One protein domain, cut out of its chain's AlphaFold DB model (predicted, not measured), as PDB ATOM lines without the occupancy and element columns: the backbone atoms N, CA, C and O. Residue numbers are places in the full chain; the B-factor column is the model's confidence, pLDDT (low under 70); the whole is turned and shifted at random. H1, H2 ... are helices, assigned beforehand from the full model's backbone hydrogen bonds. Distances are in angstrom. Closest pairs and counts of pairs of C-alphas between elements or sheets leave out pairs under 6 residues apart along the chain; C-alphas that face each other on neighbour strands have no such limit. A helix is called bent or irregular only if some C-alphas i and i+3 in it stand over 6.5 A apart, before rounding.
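This is residues 168 to 316 of the 370 residues of an uncharacterized protein of Ruminococcus sp. CAG:488 (UniProt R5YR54). A rounded cluster of crossed helices is built round H4 and H7, which cross steeply in the middle. H1 packs across H4 on one side of this core and H6 crosses H7 on the opposite side, while H5 runs beside H7 and H2 and H3 lie toward the side away from H5. The printed part has 149 residues with seven named helices, H1 to H7 in chain order, and no named strand; the class is all helix. It is compact, with a radius of gyration of the C-alphas of 14.8 A, and spans 37 by 36 by 31 A.

H1, residues 172 to 187, touches H4, residues 240 to 259, with the C-alphas of Val 180 and Val 253 closest at 5.4 A; at 71 degrees they are only just about perpendicular. H2, residues 198 to 203, is close to H4 but not clearly touching, with the C-alphas of Ala 202 and Phe 251 closest at 6.1 A. H3, residues 217 to 229, only just touches H4, with 3 pairs of C-alphas within 8 A and Ala 220 and Leu 245 closest at 6.7 A. H7, residues 299 to 316, is the hub, touching four helices. It touches H4 at a steep tilt of 48 degrees, opposite ways, with the C-alphas of Ala 250 and Leu 305 closest at 4.9 A. H5, residues 266 to 275, touches H7 at a shallow tilt of 22 degrees, the same way; the C-alphas of Ala 269 and Ile 307 are closest, at 6.0 A. H6, residues 282 to 294, only just touches H7, with 3 pairs of C-alphas within 8 A, Leu 287 and Ala 306 closest at 6.6 A; they are about perpendicular at 80 degrees. H3 only just touches H7 with 3 such pairs, Cys 228 and Tyr 315 closest at 6.4 A. Every O i to N i+4 pair is within hydrogen-bond range in H2, H3, H4 and H6, against 9 of 12 in H1, 5 of 6 in H5 and 11 of 14 in H7.

H1 begins at C-alpha 172, (-29.198, 9.254, -28.882), and is 24.5 A long; it is only just irregular, with C-alphas 176 and 179 6.6 A apart. H4, the longest helix by residues, is 28.8 A long. H3 measures 18.6 A and H6 17.6 A. H7, 22.6 A, ends at C-alpha 316, (-8.539, -4.636, -21.931); it is irregular, with C-alphas 311 and 314 7.6 A apart and a kink of 58 degrees near residue 310.

The two C-alphas farthest apart, those of Lys 195 and Lys 279, are 42.7 A apart. The printed part has no cut. The link from H2 to H3, residues 204 to 216, is long, and that from H6 to H7 is tight. The mean pLDDT of the printed part is 72.0; 65 residues are under 70, among them residues 257 to 316.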
ATOM      1  N   GLU A 168     -23.579   6.003 -34.743       77.88
ATOM      2  CA  GLU A 168     -24.192   6.809 -35.805       77.88
ATOM      3  C   GLU A 168     -24.729   8.142 -35.268       77.88
ATOM      4  O   GLU A 168     -25.284   8.183 -34.168       77.88
ATOM      5  N   GLU A 169     -24.628   9.206 -36.072       85.81
ATOM      6  CA  GLU A 169     -25.065  10.573 -35.733       85.81
ATOM      7  C   GLU A 169     -26.540  10.661 -35.321       85.81
ATOM      8  O   GLU A 169     -26.910  11.405 -34.417       85.81
ATOM      9  N   SER A 170     -27.389   9.833 -35.926       81.50
ATOM     10  CA  SER A 170     -28.820   9.753 -35.617       81.50
ATOM     11  C   SER A 170     -29.130   9.106 -34.260       81.50
ATOM     12  O   SER A 170     -30.285   9.102 -33.825       81.50
ATOM     13  N   SER A 171     -28.138   8.515 -33.591       74.38
ATOM     14  CA  SER A 171     -28.347   7.817 -32.327       74.38
ATOM     15  C   SER A 171     -28.356   8.785 -31.143       74.38
ATOM     16  O   SER A 171     -27.542   9.697 -31.052       74.38
ATOM     17  N   ALA A 172     -29.211   8.518 -30.152       68.69
ATOM     18  CA  ALA A 172     -29.198   9.254 -28.882       68.69
ATOM     19  C   ALA A 172     -27.835   9.189 -28.155       68.69
ATOM     20  O   ALA A 172     -27.523  10.047 -27.337       68.69
ATOM     21  N   LEU A 173     -27.016   8.179 -28.471       65.44
ATOM     22  CA  LEU A 173     -25.675   8.011 -27.923       65.44
ATOM     23  C   LEU A 173     -24.668   9.009 -28.512       65.44
ATOM     24  O   LEU A 173     -23.708   9.386 -27.845       65.44
ATOM     25  N   TYR A 174     -24.893   9.467 -29.738       79.25
ATOM     26  CA  TYR A 174     -23.981  10.373 -30.415       79.25
ATOM     27  C   TYR A 174     -23.756  11.667 -29.633       79.25
ATOM     28  O   TYR A 174     -22.621  12.021 -29.316       79.25
ATOM     29  N   ALA A 175     -24.852  12.328 -29.250       75.88
ATOM     30  CA  ALA A 175     -24.819  13.577 -28.493       75.88
ATOM     31  C   ALA A 175     -24.111  13.427 -27.136       75.88
ATOM     32  O   ALA A 175     -23.524  14.384 -26.642       75.88
ATOM     33  N   LYS A 176     -24.127  12.217 -26.563       72.31
ATOM     34  CA  LYS A 176     -23.505  11.896 -25.272       72.31
ATOM     35  C   LYS A 176     -22.008  11.616 -25.405       72.31
ATOM     36  O   LYS A 176     -21.226  12.008 -24.546       72.31
ATOM     37  N   LEU A 177     -21.589  10.956 -26.487       75.25
ATOM     38  CA  LEU A 177     -20.177  10.649 -26.730       75.25
ATOM     39  C   LEU A 177     -19.401  11.815 -27.328       75.25
ATOM     40  O   LEU A 177     -18.193  11.889 -27.122       75.25
ATOM     41  N   LYS A 178     -20.064  12.728 -28.043       85.44
ATOM     42  CA  LYS A 178     -19.388  13.836 -28.721       85.44
ATOM     43  C   LYS A 178     -18.533  14.693 -27.766       85.44
ATOM     44  O   LYS A 178     -17.347  14.850 -28.062       85.44
ATOM     45  N   PRO A 179     -19.035  15.150 -26.598       83.06
ATOM     46  CA  PRO A 179     -18.213  15.886 -25.633       83.06
ATOM     47  C   PRO A 179     -17.037  15.064 -25.091       83.06
ATOM     48  O   PRO A 179     -15.949  15.600 -24.882       83.06
ATOM     49  N   VAL A 180     -17.231  13.753 -24.893       81.75
ATOM     50  CA  VAL A 180     -16.171  12.844 -24.431       81.75
ATOM     51  C   VAL A 180     -15.058  12.761 -25.472       81.75
ATOM     52  O   VAL A 180     -13.894  12.968 -25.140       81.75
ATOM     53  N   THR A 181     -15.398  12.499 -26.736       85.81
ATOM     54  CA  THR A 181     -14.405  12.396 -27.815       85.81
ATOM     55  C   THR A 181     -13.706  13.722 -28.092       85.81
ATOM     56  O   THR A 181     -12.507  13.721 -28.351       85.81
ATOM     57  N   ASP A 182     -14.407  14.851 -27.960       90.00
ATOM     58  CA  ASP A 182     -13.793  16.180 -28.064       90.00
ATOM     59  C   ASP A 182     -12.790  16.414 -26.930       90.00
ATOM     60  O   ASP A 182     -11.663  16.839 -27.171       90.00
ATOM     61  N   THR A 183     -13.147  16.031 -25.703       88.31
ATOM     62  CA  THR A 183     -12.241  16.149 -24.551       88.31
ATOM     63  C   THR A 183     -11.023  15.228 -24.693       88.31
ATOM     64  O   THR A 183      -9.920  15.617 -24.314       88.31
ATOM     65  N   ILE A 184     -11.173  14.033 -25.287       88.31
ATOM     66  CA  ILE A 184     -10.029  13.165 -25.635       88.31
ATOM     67  C   ILE A 184      -9.071  13.904 -26.581       88.31
ATOM     68  O   ILE A 184      -7.866  13.894 -26.327       88.31
ATOM     69  N   LYS A 185      -9.578  14.582 -27.623       91.69
ATOM     70  CA  LYS A 185      -8.743  15.379 -28.545       91.69
ATOM     71  C   LYS A 185      -8.022  16.507 -27.827       91.69
ATOM     72  O   LYS A 185      -6.805  16.623 -27.935       91.69
ATOM     73  N   GLU A 186      -8.759  17.306 -27.060       92.19
ATOM     74  CA  GLU A 186      -8.208  18.443 -26.317       92.19
ATOM     75  C   GLU A 186      -7.112  18.015 -25.335       92.19
ATOM     76  O   GLU A 186      -6.112  18.708 -25.152       92.19
ATOM     77  N   MET A 187      -7.283  16.849 -24.713       91.62
ATOM     78  CA  MET A 187      -6.348  16.319 -23.727       91.62
ATOM     79  C   MET A 187      -5.255  15.422 -24.303       91.62
ATOM     80  O   MET A 187      -4.357  15.032 -23.555       91.62
ATOM     81  N   SER A 188      -5.310  15.103 -25.597       92.31
ATOM     82  CA  SER A 188      -4.448  14.131 -26.280       92.31
ATOM     83  C   SER A 188      -2.970  14.286 -25.897       92.31
ATOM     84  O   SER A 188      -2.326  13.326 -25.467       92.31
ATOM     85  N   ASP A 189      -2.454  15.518 -25.953       93.69
ATOM     86  CA  ASP A 189      -1.047  15.841 -25.676       93.69
ATOM     87  C   ASP A 189      -0.788  16.383 -24.261       93.69
ATOM     88  O   ASP A 189       0.329  16.802 -23.953       93.69
ATOM     89  N   THR A 190      -1.790  16.377 -23.378       92.62
ATOM     90  CA  THR A 190      -1.587  16.800 -21.987       92.62
ATOM     91  C   THR A 190      -0.655  15.801 -21.289       92.62
ATOM     92  O   THR A 190      -0.961  14.602 -21.276       92.62
ATOM     93  N   PRO A 191       0.467  16.250 -20.689       96.31
ATOM     94  CA  PRO A 191       1.334  15.376 -19.909       96.31
ATOM     95  C   PRO A 191       0.568  14.711 -18.767       96.31
ATOM     96  O   PRO A 191      -0.213  15.366 -18.079       96.31
ATOM     97  N   ILE A 192       0.801  13.420 -18.530       96.25
ATOM     98  CA  ILE A 192       0.186  12.722 -17.394       96.25
ATOM     99  C   ILE A 192       0.743  13.278 -16.080       96.25
ATOM    100  O   ILE A 192      -0.024  13.585 -15.170       96.25
ATOM    101  N   TYR A 193       2.060  13.479 -16.014       94.44
ATOM    102  CA  TYR A 193       2.773  13.932 -14.819       94.44
ATOM    103  C   TYR A 193       3.262  15.377 -14.933       94.44
ATOM    104  O   TYR A 193       3.381  15.936 -16.025       94.44
ATOM    105  N   GLY A 194       3.640  15.948 -13.789       91.62
ATOM    106  CA  GLY A 194       4.175  17.304 -13.685       91.62
ATOM    107  C   GLY A 194       3.096  18.360 -13.442       91.62
ATOM    108  O   GLY A 194       1.907  18.059 -13.378       91.62
ATOM    109  N   LYS A 195       3.534  19.614 -13.275       90.38
ATOM    110  CA  LYS A 195       2.646  20.734 -12.945       90.38
ATOM    111  C   LYS A 195       1.632  20.976 -14.066       90.38
ATOM    112  O   LYS A 195       2.025  21.219 -15.205       90.38
ATOM    113  N   GLY A 196       0.348  20.958 -13.728       87.06
ATOM    114  CA  GLY A 196      -0.759  21.054 -14.678       87.06
ATOM    115  C   GLY A 196      -1.023  19.765 -15.462       87.06
ATOM    116  O   GLY A 196      -1.836  19.788 -16.385       87.06
ATOM    117  N   GLY A 197      -0.363  18.655 -15.120       93.75
ATOM    118  CA  GLY A 197      -0.572  17.355 -15.755       93.75
ATOM    119  C   GLY A 197      -1.898  16.697 -15.368       93.75
ATOM    120  O   GLY A 197      -2.591  17.137 -14.447       93.75
ATOM    121  N   ILE A 198      -2.254  15.622 -16.071       93.81
ATOM    122  CA  ILE A 198      -3.510  14.885 -15.857       93.81
ATOM    123  C   ILE A 198      -3.619  14.371 -14.415       93.81
ATOM    124  O   ILE A 198      -4.692  14.471 -13.831       93.81
ATOM    125  N   GLN A 199      -2.530  13.884 -13.812       93.25
ATOM    126  CA  GLN A 199      -2.516  13.372 -12.436       93.25
ATOM    127  C   GLN A 199      -2.891  14.456 -11.407       93.25
ATOM    128  O   GLN A 199      -3.718  14.208 -10.533       93.25
ATOM    129  N   GLU A 200      -2.345  15.672 -11.537       91.44
ATOM    130  CA  GLU A 200      -2.686  16.807 -10.663       91.44
ATOM    131  C   GLU A 200      -4.137  17.257 -10.882       91.44
ATOM    132  O   GLU A 200      -4.873  17.485  -9.922       91.44
ATOM    133  N   GLN A 201      -4.573  17.336 -12.144       88.69
ATOM    134  CA  GLN A 201      -5.951  17.704 -12.463       88.69
ATOM    135  C   GLN A 201      -6.947  16.669 -11.925       88.69
ATOM    136  O   GLN A 201      -7.940  17.058 -11.324       88.69
ATOM    137  N   ALA A 202      -6.682  15.371 -12.092       86.12
ATOM    138  CA  ALA A 202      -7.534  14.286 -11.609       86.12
ATOM    139  C   ALA A 202      -7.624  14.252 -10.076       86.12
ATOM    140  O   ALA A 202      -8.704  14.017  -9.528       86.12
ATOM    141  N   ALA A 203      -6.538  14.592  -9.375       83.31
ATOM    142  CA  ALA A 203      -6.536  14.702  -7.918       83.31
ATOM    143  C   ALA A 203      -7.521  15.768  -7.400       83.31
ATOM    144  O   ALA A 203      -8.147  15.556  -6.362       83.31
ATOM    145  N   ALA A 204      -7.746  16.865  -8.140       77.25
ATOM    146  CA  ALA A 204      -8.755  17.877  -7.793       77.25
ATOM    147  C   ALA A 204     -10.194  17.325  -7.802       77.25
ATOM    148  O   ALA A 204     -11.093  17.895  -7.184       77.25
ATOM    149  N   TYR A 205     -10.400  16.198  -8.478       70.75
ATOM    150  CA  TYR A 205     -11.658  15.469  -8.546       70.75
ATOM    151  C   TYR A 205     -11.702  14.269  -7.582       70.75
ATOM    152  O   TYR A 205     -12.726  13.597  -7.499       70.75
ATOM    153  N   GLY A 206     -10.630  14.002  -6.830       73.06
ATOM    154  CA  GLY A 206     -10.519  12.828  -5.956       73.06
ATOM    155  C   GLY A 206     -10.144  11.533  -6.688       73.06
ATOM    156  O   GLY A 206     -10.239  10.460  -6.100       73.06
ATOM    157  N   LEU A 207      -9.702  11.617  -7.947       76.31
ATOM    158  CA  LEU A 207      -9.308  10.464  -8.754       76.31
ATOM    159  C   LEU A 207      -7.780  10.337  -8.805       76.31
ATOM    160  O   LEU A 207      -7.092  11.134  -9.439       76.31
ATOM    161  N   GLU A 208      -7.245   9.309  -8.154       84.12
ATOM    162  CA  GLU A 208      -5.808   9.022  -8.151       84.12
ATOM    163  C   GLU A 208      -5.389   8.290  -9.431       84.12
ATOM    164  O   GLU A 208      -5.913   7.221  -9.729       84.12
ATOM    165  N   ILE A 209      -4.393   8.791 -10.160       87.50
ATOM    166  CA  ILE A 209      -3.793   8.074 -11.295       87.50
ATOM    167  C   ILE A 209      -2.449   7.485 -10.839       87.50
ATOM    168  O   ILE A 209      -1.568   8.268 -10.472       87.50
ATOM    169  N   PRO A 210      -2.277   6.145 -10.844       89.12
ATOM    170  CA  PRO A 210      -1.012   5.515 -10.470       89.12
ATOM    171  C   PRO A 210       0.135   5.894 -11.412       89.12
ATOM    172  O   PRO A 210      -0.084   6.163 -12.594       89.12
ATOM    173  N   ASP A 211       1.364   5.828 -10.905       91.44
ATOM    174  CA  ASP A 211       2.562   6.030 -11.719       91.44
ATOM    175  C   ASP A 211       2.738   4.912 -12.766       91.44
ATOM    176  O   ASP A 211       2.467   3.732 -12.525       91.44
ATOM    177  N   SER A 212       3.216   5.292 -13.949       92.38
ATOM    178  CA  SER A 212       3.379   4.442 -15.131       92.38
ATOM    179  C   SER A 212       4.373   5.029 -16.136       92.38
ATOM    180  O   SER A 212       4.795   6.180 -16.027       92.38
ATOM    181  N   GLU A 213       4.713   4.240 -17.157       91.62
ATOM    182  CA  GLU A 213       5.593   4.654 -18.258       91.62
ATOM    183  C   GLU A 213       4.928   5.597 -19.277       91.62
ATOM    184  O   GLU A 213       5.623   6.172 -20.119       91.62
ATOM    185  N   TYR A 214       3.606   5.774 -19.202       93.94
ATOM    186  CA  TYR A 214       2.852   6.573 -20.162       93.94
ATOM    187  C   TYR A 214       3.109   8.069 -19.998       93.94
ATOM    188  O   TYR A 214       3.121   8.597 -18.887       93.94
ATOM    189  N   LYS A 215       3.280   8.774 -21.117       95.56
ATOM    190  CA  LYS A 215       3.652  10.199 -21.120       95.56
ATOM    191  C   LYS A 215       2.453  11.131 -21.212       95.56
ATOM    192  O   LYS A 215       2.402  12.131 -20.502       95.56
ATOM    193  N   THR A 216       1.512  10.814 -22.094       95.94
ATOM    194  CA  THR A 216       0.299  11.594 -22.380       95.94
ATOM    195  C   THR A 216      -0.894  10.650 -22.527       95.94
ATOM    196  O   THR A 216      -0.712   9.433 -22.616       95.94
ATOM    197  N   LEU A 217      -2.116  11.190 -22.581       91.44
ATOM    198  CA  LEU A 217      -3.313  10.389 -22.870       91.44
ATOM    199  C   LEU A 217      -3.184   9.660 -24.219       91.44
ATOM    200  O   LEU A 217      -3.474   8.468 -24.312       91.44
ATOM    201  N   ASN A 218      -2.698  10.364 -25.243       93.56
ATOM    202  CA  ASN A 218      -2.500   9.809 -26.575       93.56
ATOM    203  C   ASN A 218      -1.458   8.687 -26.603       93.56
ATOM    204  O   ASN A 218      -1.716   7.641 -27.194       93.56
ATOM    205  N   ASP A 219      -0.322   8.868 -25.924       95.00
ATOM    206  CA  ASP A 219       0.710   7.836 -25.787       95.00
ATOM    207  C   ASP A 219       0.145   6.590 -25.090       95.00
ATOM    208  O   ASP A 219       0.279   5.479 -25.603       95.00
ATOM    209  N   ALA A 220      -0.585   6.773 -23.985       91.25
ATOM    210  CA  ALA A 220      -1.203   5.675 -23.249       91.25
ATOM    211  C   ALA A 220      -2.171   4.861 -24.125       91.25
ATOM    212  O   ALA A 220      -2.038   3.639 -24.239       91.25
ATOM    213  N   MET A 221      -3.113   5.535 -24.789       86.69
ATOM    214  CA  MET A 221      -4.118   4.893 -25.642       86.69
ATOM    215  C   MET A 221      -3.494   4.245 -26.887       86.69
ATOM    216  O   MET A 221      -3.805   3.093 -27.194       86.69
ATOM    217  N   THR A 222      -2.565   4.932 -27.560       90.62
ATOM    218  CA  THR A 222      -1.869   4.421 -28.754       90.62
ATOM    219  C   THR A 222      -1.077   3.159 -28.431       90.62
ATOM    220  O   THR A 222      -1.193   2.145 -29.125       90.62
ATOM    221  N   LEU A 223      -0.301   3.176 -27.343       90.38
ATOM    222  CA  LEU A 223       0.457   2.008 -26.902       90.38
ATOM    223  C   LEU A 223      -0.463   0.846 -26.547       90.38
ATOM    224  O   LEU A 223      -0.159  -0.294 -26.903       90.38
ATOM    225  N   ALA A 224      -1.593   1.124 -25.898       85.06
ATOM    226  CA  ALA A 224      -2.562   0.096 -25.564       85.06
ATOM    227  C   ALA A 224      -3.156  -0.564 -26.815       85.06
ATOM    228  O   ALA A 224      -3.148  -1.792 -26.916       85.06
ATOM    229  N   MET A 225      -3.553   0.224 -27.820       83.38
ATOM    230  CA  MET A 225      -4.041  -0.288 -29.108       83.38
ATOM    231  C   MET A 225      -2.992  -1.148 -29.829       83.38
ATOM    232  O   MET A 225      -3.294  -2.261 -30.268       83.38
ATOM    233  N   LEU A 226      -1.742  -0.681 -29.922       87.75
ATOM    234  CA  LEU A 226      -0.660  -1.433 -30.571       87.75
ATOM    235  C   LEU A 226      -0.339  -2.741 -29.845       87.75
ATOM    236  O   LEU A 226      -0.101  -3.771 -30.476       87.75
ATOM    237  N   ARG A 227      -0.350  -2.733 -28.516       86.38
ATOM    238  CA  ARG A 227      -0.107  -3.941 -27.726       86.38
ATOM    239  C   ARG A 227      -1.254  -4.949 -27.838       86.38
ATOM    240  O   ARG A 227      -1.000  -6.150 -27.937       86.38
ATOM    241  N   CYS A 228      -2.494  -4.482 -27.954       82.00
ATOM    242  CA  CYS A 228      -3.623  -5.352 -28.291       82.00
ATOM    243  C   CYS A 228      -3.438  -6.008 -29.666       82.00
ATOM    244  O   CYS A 228      -3.697  -7.200 -29.821       82.00
ATOM    245  N   LYS A 229      -2.911  -5.274 -30.657       85.19
ATOM    246  CA  LYS A 229      -2.633  -5.824 -31.995       85.19
ATOM    247  C   LYS A 229      -1.617  -6.956 -32.000       85.19
ATOM    248  O   LYS A 229      -1.738  -7.861 -32.822       85.19
ATOM    249  N   ILE A 230      -0.642  -6.938 -31.096       89.00
ATOM    250  CA  ILE A 230       0.317  -8.043 -30.970       89.00
ATOM    251  C   ILE A 230      -0.200  -9.173 -30.075       89.00
ATOM    252  O   ILE A 230       0.511 -10.157 -29.878       89.00
ATOM    253  N   GLY A 231      -1.411  -9.065 -29.529       85.12
ATOM    254  CA  GLY A 231      -1.969 -10.068 -28.628       85.12
ATOM    255  C   GLY A 231      -1.336 -10.069 -27.242       85.12
ATOM    256  O   GLY A 231      -1.312 -11.119 -26.599       85.12
ATOM    257  N   ASP A 232      -0.784  -8.938 -26.793       82.69
ATOM    258  CA  ASP A 232      -0.265  -8.799 -25.433       82.69
ATOM    259  C   ASP A 232      -1.424  -8.810 -24.420       82.69
ATOM    260  O   ASP A 232      -2.395  -8.066 -24.548       82.69
ATOM    261  N   LYS A 233      -1.310  -9.659 -23.396       75.88
ATOM    262  CA  LYS A 233      -2.304  -9.827 -22.326       75.88
ATOM    263  C   LYS A 233      -1.992  -9.011 -21.068       75.88
ATOM    264  O   LYS A 233      -2.609  -9.211 -20.016       75.88
ATOM    265  N   ARG A 234      -1.034  -8.083 -21.143       74.31
ATOM    266  CA  ARG A 234      -0.634  -7.217 -20.023       74.31
ATOM    267  C   ARG A 234      -1.789  -6.386 -19.455       74.31
ATOM    268  O   ARG A 234      -1.781  -6.086 -18.266       74.31
ATOM    269  N   TYR A 235      -2.812  -6.075 -20.248       72.00
ATOM    270  CA  TYR A 235      -3.984  -5.291 -19.832       72.00
ATOM    271  C   TYR A 235      -5.105  -6.120 -19.212       72.00
ATOM    272  O   TYR A 235      -6.267  -5.827 -19.433       72.00
ATOM    273  N   ASN A 236      -4.801  -7.175 -18.460       69.19
ATOM    274  CA  ASN A 236      -5.857  -7.888 -17.742       69.19
ATOM    275  C   ASN A 236      -6.446  -7.021 -16.614       69.19
ATOM    276  O   ASN A 236      -5.778  -6.134 -16.084       69.19
ATOM    277  N   LEU A 237      -7.666  -7.352 -16.181       65.31
ATOM    278  CA  LEU A 237      -8.406  -6.652 -15.123       65.31
ATOM    279  C   LEU A 237      -7.677  -6.553 -13.773       65.31
ATOM    280  O   LEU A 237      -8.263  -6.011 -12.850       65.31
ATOM    281  N   ASN A 238      -6.489  -7.127 -13.578       69.25
ATOM    282  CA  ASN A 238      -5.702  -7.011 -12.348       69.25
ATOM    283  C   ASN A 238      -4.402  -6.212 -12.536       69.25
ATOM    284  O   ASN A 238      -3.619  -6.137 -11.592       69.25
ATOM    285  N   SER A 239      -4.121  -5.665 -13.722       75.81
ATOM    286  CA  SER A 239      -2.836  -5.017 -13.987       75.81
ATOM    287  C   SER A 239      -2.818  -3.524 -13.648       75.81
ATOM    288  O   SER A 239      -3.827  -2.816 -13.720       75.81
ATOM    289  N   ASN A 240      -1.630  -3.020 -13.299       82.75
ATOM    290  CA  ASN A 240      -1.418  -1.584 -13.095       82.75
ATOM    291  C   ASN A 240      -1.675  -0.803 -14.388       82.75
ATOM    292  O   ASN A 240      -2.320   0.237 -14.347       82.75
ATOM    293  N   ASP A 241      -1.242  -1.342 -15.532       82.75
ATOM    294  CA  ASP A 241      -1.469  -0.728 -16.842       82.75
ATOM    295  C   ASP A 241      -2.968  -0.567 -17.136       82.75
ATOM    296  O   ASP A 241      -3.410   0.502 -17.555       82.75
ATOM    297  N   PHE A 242      -3.767  -1.601 -16.846       77.94
ATOM    298  CA  PHE A 242      -5.224  -1.531 -16.930       77.94
ATOM    299  C   PHE A 242      -5.782  -0.408 -16.047       77.94
ATOM    300  O   PHE A 242      -6.581   0.413 -16.497       77.94
ATOM    301  N   THR A 243      -5.330  -0.357 -14.791       78.81
ATOM    302  CA  THR A 243      -5.779   0.629 -13.798       78.81
ATOM    303  C   THR A 243      -5.469   2.057 -14.241       78.81
ATOM    304  O   THR A 243      -6.304   2.946 -14.098       78.81
ATOM    305  N   VAL A 244      -4.288   2.293 -14.804       86.94
ATOM    306  CA  VAL A 244      -3.891   3.617 -15.292       86.94
ATOM    307  C   VAL A 244      -4.734   4.014 -16.499       86.94
ATOM    308  O   VAL A 244      -5.334   5.087 -16.484       86.94
ATOM    309  N   LEU A 245      -4.850   3.145 -17.507       83.56
ATOM    310  CA  LEU A 245      -5.615   3.430 -18.725       83.56
ATOM    311  C   LEU A 245      -7.079   3.748 -18.431       83.56
ATOM    312  O   LEU A 245      -7.613   4.740 -18.926       83.56
ATOM    313  N   ILE A 246      -7.725   2.938 -17.593       77.88
ATOM    314  CA  ILE A 246      -9.139   3.143 -17.294       77.88
ATOM    315  C   ILE A 246      -9.369   4.403 -16.450       77.88
ATOM    316  O   ILE A 246     -10.363   5.095 -16.657       77.88
ATOM    317  N   ARG A 247      -8.439   4.759 -15.552       81.81
ATOM    318  CA  ARG A 247      -8.531   5.995 -14.760       81.81
ATOM    319  C   ARG A 247      -8.231   7.245 -15.590       81.81
ATOM    320  O   ARG A 247      -8.881   8.262 -15.375       81.81
ATOM    321  N   LEU A 248      -7.333   7.164 -16.573       86.94
ATOM    322  CA  LEU A 248      -7.131   8.232 -17.559       86.94
ATOM    323  C   LEU A 248      -8.422   8.504 -18.344       86.94
ATOM    324  O   LEU A 248      -8.869   9.646 -18.406       86.94
ATOM    325  N   LEU A 249      -9.063   7.454 -18.867       80.62
ATOM    326  CA  LEU A 249     -10.330   7.578 -19.594       80.62
ATOM    327  C   LEU A 249     -11.469   8.087 -18.698       80.62
ATOM    328  O   LEU A 249     -12.222   8.969 -19.107       80.62
ATOM    329  N   ALA A 250     -11.578   7.577 -17.468       77.38
ATOM    330  CA  ALA A 250     -12.580   8.033 -16.507       77.38
ATOM    331  C   ALA A 250     -12.421   9.524 -16.185       77.38
ATOM    332  O   ALA A 250     -13.410  10.257 -16.135       77.38
ATOM    333  N   PHE A 251     -11.180   9.994 -16.016       83.25
ATOM    334  CA  PHE A 251     -10.909  11.413 -15.825       83.25
ATOM    335  C   PHE A 251     -11.341  12.245 -17.037       83.25
ATOM    336  O   PHE A 251     -11.988  13.277 -16.863       83.25
ATOM    337  N   THR A 252     -11.041  11.792 -18.259       82.12
ATOM    338  CA  THR A 252     -11.455  12.484 -19.487       82.12
ATOM    339  C   THR A 252     -12.973  12.612 -19.588       82.12
ATOM    340  O   THR A 252     -13.473  13.705 -19.850       82.12
ATOM    341  N   VAL A 253     -13.716  11.539 -19.304       76.75
ATOM    342  CA  VAL A 253     -15.187  11.578 -19.280       76.75
ATOM    343  C   VAL A 253     -15.694  12.515 -18.177       76.75
ATOM    344  O   VAL A 253     -16.594  13.320 -18.399       76.75
ATOM    345  N   ARG A 254     -15.090  12.495 -16.985       75.44
ATOM    346  CA  ARG A 254     -15.490  13.410 -15.907       75.44
ATOM    347  C   ARG A 254     -15.265  14.874 -16.274       75.44
ATOM    348  O   ARG A 254     -16.112  15.718 -15.987       75.44
ATOM    349  N   LYS A 255     -14.137  15.175 -16.913       79.00
ATOM    350  CA  LYS A 255     -13.816  16.526 -17.371       79.00
ATOM    351  C   LYS A 255     -14.781  16.994 -18.462       79.00
ATOM    352  O   LYS A 255     -15.190  18.152 -18.418       79.00
ATOM    353  N   SER A 256     -15.195  16.107 -19.372       77.88
ATOM    354  CA  SER A 256     -16.199  16.443 -20.388       77.88
ATOM    355  C   SER A 256     -17.553  16.769 -19.758       77.88
ATOM    356  O   SER A 256     -18.175  17.755 -20.134       77.88
ATOM    357  N   ILE A 257     -17.979  15.989 -18.755       66.94
ATOM    358  CA  ILE A 257     -19.246  16.206 -18.039       66.94
ATOM    359  C   ILE A 257     -19.219  17.523 -17.259       66.94
ATOM    360  O   ILE A 257     -20.168  18.292 -17.327       66.94
ATOM    361  N   ALA A 258     -18.123  17.832 -16.559       63.19
ATOM    362  CA  ALA A 258     -17.995  19.091 -15.818       63.19
ATOM    363  C   ALA A 258     -18.097  20.340 -16.718       63.19
ATOM    364  O   ALA A 258     -18.449  21.417 -16.238       63.19
ATOM    365  N   ALA A 259     -17.803  20.204 -18.015       58.38
ATOM    366  CA  ALA A 259     -17.951  21.267 -19.005       58.38
ATOM    367  C   ALA A 259     -19.377  21.372 -19.591       58.38
ATOM    368  O   ALA A 259     -19.726  22.412 -20.150       58.38
ATOM    369  N   THR A 260     -20.212  20.335 -19.457       56.47
ATOM    370  CA  THR A 260     -21.587  20.277 -19.981       56.47
ATOM    371  C   THR A 260     -22.596  20.365 -18.832       56.47
ATOM    372  O   THR A 260     -22.698  19.458 -18.018       56.47
ATOM    373  N   ALA A 261     -23.347  21.461 -18.737       48.12
ATOM    374  CA  ALA A 261     -24.132  21.829 -17.553       48.12
ATOM    375  C   ALA A 261     -25.426  21.014 -17.273       48.12
ATOM    376  O   ALA A 261     -26.340  21.578 -16.676       48.12
ATOM    377  N   ASP A 262     -25.542  19.743 -17.674       50.75
ATOM    378  CA  ASP A 262     -26.782  18.967 -17.490       50.75
ATOM    379  C   ASP A 262     -26.548  17.542 -16.965       50.75
ATOM    380  O   ASP A 262     -25.649  16.824 -17.407       50.75
ATOM    381  N   SER A 263     -27.358  17.167 -15.974       51.41
ATOM    382  CA  SER A 263     -27.146  16.058 -15.044       51.41
ATOM    383  C   SER A 263     -28.284  15.042 -15.129       51.41
ATOM    384  O   SER A 263     -29.304  15.228 -14.477       51.41
ATOM    385  N   ASP A 264     -28.112  13.974 -15.909       52.62
ATOM    386  CA  ASP A 264     -28.745  12.673 -15.636       52.62
ATOM    387  C   ASP A 264     -28.178  11.616 -16.585       52.62
ATOM    388  O   ASP A 264     -28.734  11.323 -17.641       52.62
ATOM    389  N   ILE A 265     -27.016  11.070 -16.219       51.22
ATOM    390  CA  ILE A 265     -26.270  10.158 -17.088       51.22
ATOM    391  C   ILE A 265     -26.588   8.690 -16.730       51.22
ATOM    392  O   ILE A 265     -26.532   7.861 -17.621       51.22
ATOM    393  N   LEU A 266     -27.066   8.340 -15.519       42.50
ATOM    394  CA  LEU A 266     -27.180   6.934 -15.044       42.50
ATOM    395  C   LEU A 266     -28.094   6.028 -15.895       42.50
ATOM    396  O   LEU A 266     -27.943   4.799 -15.913       42.50
ATOM    397  N   SER A 267     -29.061   6.607 -16.613       51.53
ATOM    398  CA  SER A 267     -29.862   5.891 -17.617       51.53
ATOM    399  C   SER A 267     -29.064   5.515 -18.869       51.53
ATOM    400  O   SER A 267     -29.398   4.556 -19.567       51.53
ATOM    401  N   ASP A 268     -27.990   6.241 -19.140       52.28
ATOM    402  CA  ASP A 268     -27.251   6.298 -20.393       52.28
ATOM    403  C   ASP A 268     -26.154   5.247 -20.459       52.28
ATOM    404  O   ASP A 268     -26.038   4.575 -21.483       52.28
ATOM    405  N   ALA A 269     -25.411   5.019 -19.369       50.31
ATOM    406  CA  ALA A 269     -24.488   3.886 -19.280       50.31
ATOM    407  C   ALA A 269     -25.223   2.548 -19.493       50.31
ATOM    408  O   ALA A 269     -24.745   1.669 -20.215       50.31
ATOM    409  N   ASN A 270     -26.432   2.417 -18.942       50.50
ATOM    410  CA  ASN A 270     -27.280   1.241 -19.127       50.50
ATOM    411  C   ASN A 270     -27.862   1.137 -20.547       50.50
ATOM    412  O   ASN A 270     -27.977   0.031 -21.079       50.50
ATOM    413  N   GLU A 271     -28.186   2.259 -21.198       55.06
ATOM    414  CA  GLU A 271     -28.609   2.284 -22.604       55.06
ATOM    415  C   GLU A 271     -27.464   1.876 -23.552       55.06
ATOM    416  O   GLU A 271     -27.677   1.093 -24.484       55.06
ATOM    417  N   ILE A 272     -26.244   2.357 -23.287       51.75
ATOM    418  CA  ILE A 272     -25.015   2.014 -24.017       51.75
ATOM    419  C   ILE A 272     -24.737   0.523 -23.893       51.75
ATOM    420  O   ILE A 272     -24.682  -0.180 -24.900       51.75
ATOM    421  N   LEU A 273     -24.645   0.014 -22.664       52.53
ATOM    422  CA  LEU A 273     -24.399  -1.402 -22.398       52.53
ATOM    423  C   LEU A 273     -25.530  -2.280 -22.966       52.53
ATOM    424  O   LEU A 273     -25.263  -3.325 -23.561       52.53
ATOM    425  N   GLY A 274     -26.778  -1.803 -22.906       53.94
ATOM    426  CA  GLY A 274     -27.956  -2.410 -23.531       53.94
ATOM    427  C   GLY A 274     -27.843  -2.576 -25.048       53.94
ATOM    428  O   GLY A 274     -28.106  -3.661 -25.577       53.94
ATOM    429  N   LYS A 275     -27.426  -1.520 -25.759       50.28
ATOM    430  CA  LYS A 275     -27.175  -1.542 -27.214       50.28
ATOM    431  C   LYS A 275     -25.914  -2.331 -27.586       50.28
ATOM    432  O   LYS A 275     -25.858  -2.883 -28.681       50.28
ATOM    433  N   LEU A 276     -24.970  -2.463 -26.655       43.47
ATOM    434  CA  LEU A 276     -23.792  -3.338 -26.730       43.47
ATOM    435  C   LEU A 276     -24.101  -4.816 -26.415       43.47
ATOM    436  O   LEU A 276     -23.195  -5.643 -26.376       43.47
ATOM    437  N   GLY A 277     -25.374  -5.175 -26.205       41.19
ATOM    438  CA  GLY A 277     -25.814  -6.560 -26.007       41.19
ATOM    439  C   GLY A 277     -25.800  -7.047 -24.555       41.19
ATOM    440  O   GLY A 277     -26.200  -8.185 -24.295       41.19
ATOM    441  N   TYR A 278     -25.418  -6.200 -23.598       44.81
ATOM    442  CA  TYR A 278     -25.489  -6.500 -22.170       44.81
ATOM    443  C   TYR A 278     -26.899  -6.211 -21.645       44.81
ATOM    444  O   TYR A 278     -27.393  -5.092 -21.732       44.81
ATOM    445  N   LYS A 279     -27.576  -7.220 -21.085       44.69
ATOM    446  CA  LYS A 279     -28.901  -7.059 -20.459       44.69
ATOM    447  C   LYS A 279     -28.839  -7.342 -18.959       44.69
ATOM    448  O   LYS A 279     -28.295  -8.363 -18.544       44.69
ATOM    449  N   GLY A 280     -29.496  -6.495 -18.165       50.06
ATOM    450  CA  GLY A 280     -29.732  -6.711 -16.734       50.06
ATOM    451  C   GLY A 280     -28.509  -6.480 -15.841       50.06
ATOM    452  O   GLY A 280     -27.532  -5.865 -16.254       50.06
ATOM    453  N   SER A 281     -28.565  -7.035 -14.622       43.06
ATOM    454  CA  SER A 281     -27.587  -6.855 -13.528       43.06
ATOM    455  C   SER A 281     -26.123  -7.183 -13.849       43.06
ATOM    456  O   SER A 281     -25.282  -7.041 -12.981       43.06
ATOM    457  N   VAL A 282     -25.780  -7.651 -15.053       39.50
ATOM    458  CA  VAL A 282     -24.382  -7.878 -15.454       39.50
ATOM    459  C   VAL A 282     -23.640  -6.553 -15.602       39.50
ATOM    460  O   VAL A 282     -22.501  -6.481 -15.170       39.50
ATOM    461  N   ALA A 283     -24.286  -5.512 -16.139       44.50
ATOM    462  CA  ALA A 283     -23.734  -4.158 -16.146       44.50
ATOM    463  C   ALA A 283     -23.522  -3.664 -14.711       44.50
ATOM    464  O   ALA A 283     -22.415  -3.278 -14.369       44.50
ATOM    465  N   ASP A 284     -24.536  -3.803 -13.853       48.66
ATOM    466  CA  ASP A 284     -24.466  -3.406 -12.442       48.66
ATOM    467  C   ASP A 284     -23.460  -4.225 -11.628       48.66
ATOM    468  O   ASP A 284     -22.804  -3.680 -10.752       48.66
ATOM    469  N   ASN A 285     -23.317  -5.526 -11.892       50.69
ATOM    470  CA  ASN A 285     -22.361  -6.404 -11.221       50.69
ATOM    471  C   ASN A 285     -20.947  -6.129 -11.723       50.69
ATOM    472  O   ASN A 285     -20.046  -6.034 -10.910       50.69
ATOM    473  N   LEU A 286     -20.750  -5.936 -13.032       49.12
ATOM    474  CA  LEU A 286     -19.456  -5.534 -13.574       49.12
ATOM    475  C   LEU A 286     -19.070  -4.169 -13.002       49.12
ATOM    476  O   LEU A 286     -17.975  -4.027 -12.487       49.12
ATOM    477  N   LEU A 287     -19.990  -3.203 -13.000       50.50
ATOM    478  CA  LEU A 287     -19.818  -1.878 -12.414       50.50
ATOM    479  C   LEU A 287     -19.544  -1.945 -10.912       50.50
ATOM    480  O   LEU A 287     -18.671  -1.232 -10.426       50.50
ATOM    481  N   ARG A 288     -20.273  -2.785 -10.170       51.97
ATOM    482  CA  ARG A 288     -20.101  -2.986  -8.727       51.97
ATOM    483  C   ARG A 288     -18.759  -3.632  -8.431       51.97
ATOM    484  O   ARG A 288     -18.002  -3.046  -7.677       51.97
ATOM    485  N   ASP A 289     -18.442  -4.763  -9.049       53.34
ATOM    486  CA  ASP A 289     -17.188  -5.492  -8.844       53.34
ATOM    487  C   ASP A 289     -15.989  -4.615  -9.258       53.34
ATOM    488  O   ASP A 289     -14.946  -4.593  -8.602       53.34
ATOM    489  N   PHE A 290     -16.154  -3.815 -10.314       54.31
ATOM    490  CA  PHE A 290     -15.189  -2.812 -10.748       54.31
ATOM    491  C   PHE A 290     -15.068  -1.663  -9.731       54.31
ATOM    492  O   PHE A 290     -13.963  -1.232  -9.403       54.31
ATOM    493  N   SER A 291     -16.186  -1.191  -9.177       52.09
ATOM    494  CA  SER A 291     -16.206  -0.111  -8.186       52.09
ATOM    495  C   SER A 291     -15.659  -0.512  -6.828       52.09
ATOM    496  O   SER A 291     -14.915   0.257  -6.226       52.09
ATOM    497  N   GLU A 292     -15.985  -1.714  -6.366       57.12
ATOM    498  CA  GLU A 292     -15.458  -2.313  -5.141       57.12
ATOM    499  C   GLU A 292     -13.941  -2.490  -5.230       57.12
ATOM    500  O   GLU A 292     -13.236  -2.310  -4.239       57.12
ATOM    501  N   LYS A 293     -13.425  -2.788  -6.426       57.53
ATOM    502  CA  LYS A 293     -11.998  -3.008  -6.650       57.53
ATOM    503  C   LYS A 293     -11.177  -1.730  -6.799       57.53
ATOM    504  O   LYS A 293     -10.043  -1.689  -6.329       57.53
ATOM    505  N   TYR A 294     -11.710  -0.718  -7.479       55.84
ATOM    506  CA  TYR A 294     -10.937   0.469  -7.865       55.84
ATOM    507  C   TYR A 294     -11.337   1.760  -7.143       55.84
ATOM    508  O   TYR A 294     -10.658   2.771  -7.338       55.84
ATOM    509  N   GLY A 295     -12.355   1.704  -6.273       53.72
ATOM    510  CA  GLY A 295     -12.612   2.706  -5.239       53.72
ATOM    511  C   GLY A 295     -13.358   3.963  -5.689       53.72
ATOM    512  O   GLY A 295     -13.029   5.040  -5.205       53.72
ATOM    513  N   PHE A 296     -14.345   3.864  -6.589       59.81
ATOM    514  CA  PHE A 296     -15.133   5.042  -7.005       59.81
ATOM    515  C   PHE A 296     -16.133   5.458  -5.928       59.81
ATOM    516  O   PHE A 296     -16.916   4.640  -5.429       59.81
ATOM    517  N   ALA A 297     -16.111   6.743  -5.597       48.94
ATOM    518  CA  ALA A 297     -16.853   7.343  -4.503       48.94
ATOM    519  C   ALA A 297     -18.198   7.928  -4.956       48.94
ATOM    520  O   ALA A 297     -19.133   7.938  -4.153       48.94
ATOM    521  N   THR A 298     -18.331   8.371  -6.215       57.28
ATOM    522  CA  THR A 298     -19.563   9.023  -6.699       57.28
ATOM    523  C   THR A 298     -20.279   8.235  -7.809       57.28
ATOM    524  O   THR A 298     -19.643   7.477  -8.546       57.28
ATOM    525  N   PRO A 299     -21.614   8.357  -7.944       58.25
ATOM    526  CA  PRO A 299     -22.360   7.763  -9.058       58.25
ATOM    527  C   PRO A 299     -21.832   8.174 -10.442       58.25
ATOM    528  O   PRO A 299     -21.735   7.332 -11.332       58.25
ATOM    529  N   GLU A 300     -21.402   9.425 -10.594       54.22
ATOM    530  CA  GLU A 300     -20.870   9.994 -11.838       54.22
ATOM    531  C   GLU A 300     -19.504   9.395 -12.208       54.22
ATOM    532  O   GLU A 300     -19.189   9.222 -13.383       54.22
ATOM    533  N   GLU A 301     -18.683   9.031 -11.218       54.81
ATOM    534  CA  GLU A 301     -17.426   8.313 -11.459       54.81
ATOM    535  C   GLU A 301     -17.678   6.887 -11.954       54.81
ATOM    536  O   GLU A 301     -16.993   6.423 -12.866       54.81
ATOM    537  N   LYS A 302     -18.673   6.194 -11.383       60.12
ATOM    538  CA  LYS A 302     -19.051   4.839 -11.815       60.12
ATOM    539  C   LYS A 302     -19.541   4.856 -13.256       60.12
ATOM    540  O   LYS A 302     -19.124   4.052 -14.080       60.12
ATOM    541  N   GLU A 303     -20.386   5.814 -13.569       58.06
ATOM    542  CA  GLU A 303     -20.899   6.078 -14.903       58.06
ATOM    543  C   GLU A 303     -19.814   6.370 -15.942       58.06
ATOM    544  O   GLU A 303     -19.730   5.696 -16.969       58.06
ATOM    545  N   ALA A 304     -18.956   7.353 -15.661       60.16
ATOM    546  CA  ALA A 304     -17.874   7.770 -16.547       60.16
ATOM    547  C   ALA A 304     -16.976   6.592 -16.939       60.16
ATOM    548  O   ALA A 304     -16.508   6.451 -18.069       60.16
ATOM    549  N   LEU A 305     -16.779   5.707 -15.981       64.06
ATOM    550  CA  LEU A 305     -16.000   4.503 -16.096       64.06
ATOM    551  C   LEU A 305     -16.736   3.365 -16.811       64.06
ATOM    552  O   LEU A 305     -16.108   2.625 -17.560       64.06
ATOM    553  N   ALA A 306     -18.052   3.235 -16.631       60.22
ATOM    554  CA  ALA A 306     -18.889   2.332 -17.420       60.22
ATOM    555  C   ALA A 306     -18.836   2.707 -18.902       60.22
ATOM    556  O   ALA A 306     -18.717   1.831 -19.757       60.22
ATOM    557  N   ILE A 307     -18.858   4.010 -19.198       60.22
ATOM    558  CA  ILE A 307     -18.677   4.553 -20.546       60.22
ATOM    559  C   ILE A 307     -17.255   4.255 -21.033       60.22
ATOM    560  O   ILE A 307     -17.097   3.643 -22.084       60.22
ATOM    561  N   ALA A 308     -16.218   4.586 -20.260       64.88
ATOM    562  CA  ALA A 308     -14.826   4.288 -20.620       64.88
ATOM    563  C   ALA A 308     -14.594   2.792 -20.898       64.88
ATOM    564  O   ALA A 308     -13.947   2.427 -21.881       64.88
ATOM    565  N   TYR A 309     -15.163   1.918 -20.069       63.94
ATOM    566  CA  TYR A 309     -15.103   0.472 -20.237       63.94
ATOM    567  C   TYR A 309     -15.959  -0.010 -21.415       63.94
ATOM    568  O   TYR A 309     -15.533  -0.893 -22.147       63.94
ATOM    569  N   GLY A 310     -17.136   0.567 -21.654       58.50
ATOM    570  CA  GLY A 310     -17.963   0.259 -22.825       58.50
ATOM    571  C   GLY A 310     -17.297   0.656 -24.144       58.50
ATOM    572  O   GLY A 310     -17.462  -0.027 -25.149       58.50
ATOM    573  N   LEU A 311     -16.505   1.729 -24.133       58.94
ATOM    574  CA  LEU A 311     -15.764   2.199 -25.300       58.94
ATOM    575  C   LEU A 311     -14.473   1.401 -25.534       58.94
ATOM    576  O   LEU A 311     -14.153   1.078 -26.676       58.94
ATOM    577  N   TRP A 312     -13.741   1.070 -24.463       61.91
ATOM    578  CA  TRP A 312     -12.365   0.567 -24.571       61.91
ATOM    579  C   TRP A 312     -12.070  -0.710 -23.780       61.91
ATOM    580  O   TRP A 312     -11.092  -1.393 -24.061       61.91
ATOM    581  N   GLY A 313     -12.925  -1.093 -22.834       57.50
ATOM    582  CA  GLY A 313     -12.753  -2.260 -21.959       57.50
ATOM    583  C   GLY A 313     -12.603  -3.581 -22.707       57.50
ATOM    584  O   GLY A 313     -11.945  -4.491 -22.216       57.50
ATOM    585  N   GLY A 314     -13.122  -3.668 -23.936       56.84
ATOM    586  CA  GLY A 314     -12.968  -4.842 -24.785       56.84
ATOM    587  C   GLY A 314     -11.544  -5.055 -25.307       56.84
ATOM    588  O   GLY A 314     -11.161  -6.195 -25.558       56.84
ATOM    589  N   TYR A 315     -10.741  -3.992 -25.403       57.00
ATOM    590  CA  TYR A 315      -9.299  -4.083 -25.658       57.00
ATOM    591  C   TYR A 315      -8.524  -4.527 -24.405       57.00
ATOM    592  O   TYR A 315      -7.362  -4.910 -24.485       57.00
ATOM    593  N   PHE A 316      -9.172  -4.513 -23.240       57.44
ATOM    594  CA  PHE A 316      -8.539  -4.636 -21.931       57.44
ATOM    595  C   PHE A 316      -9.086  -5.808 -21.095       57.44
ATOM    596  O   PHE A 316      -8.933  -5.848 -19.877       57.44
TER     597      PHE A 316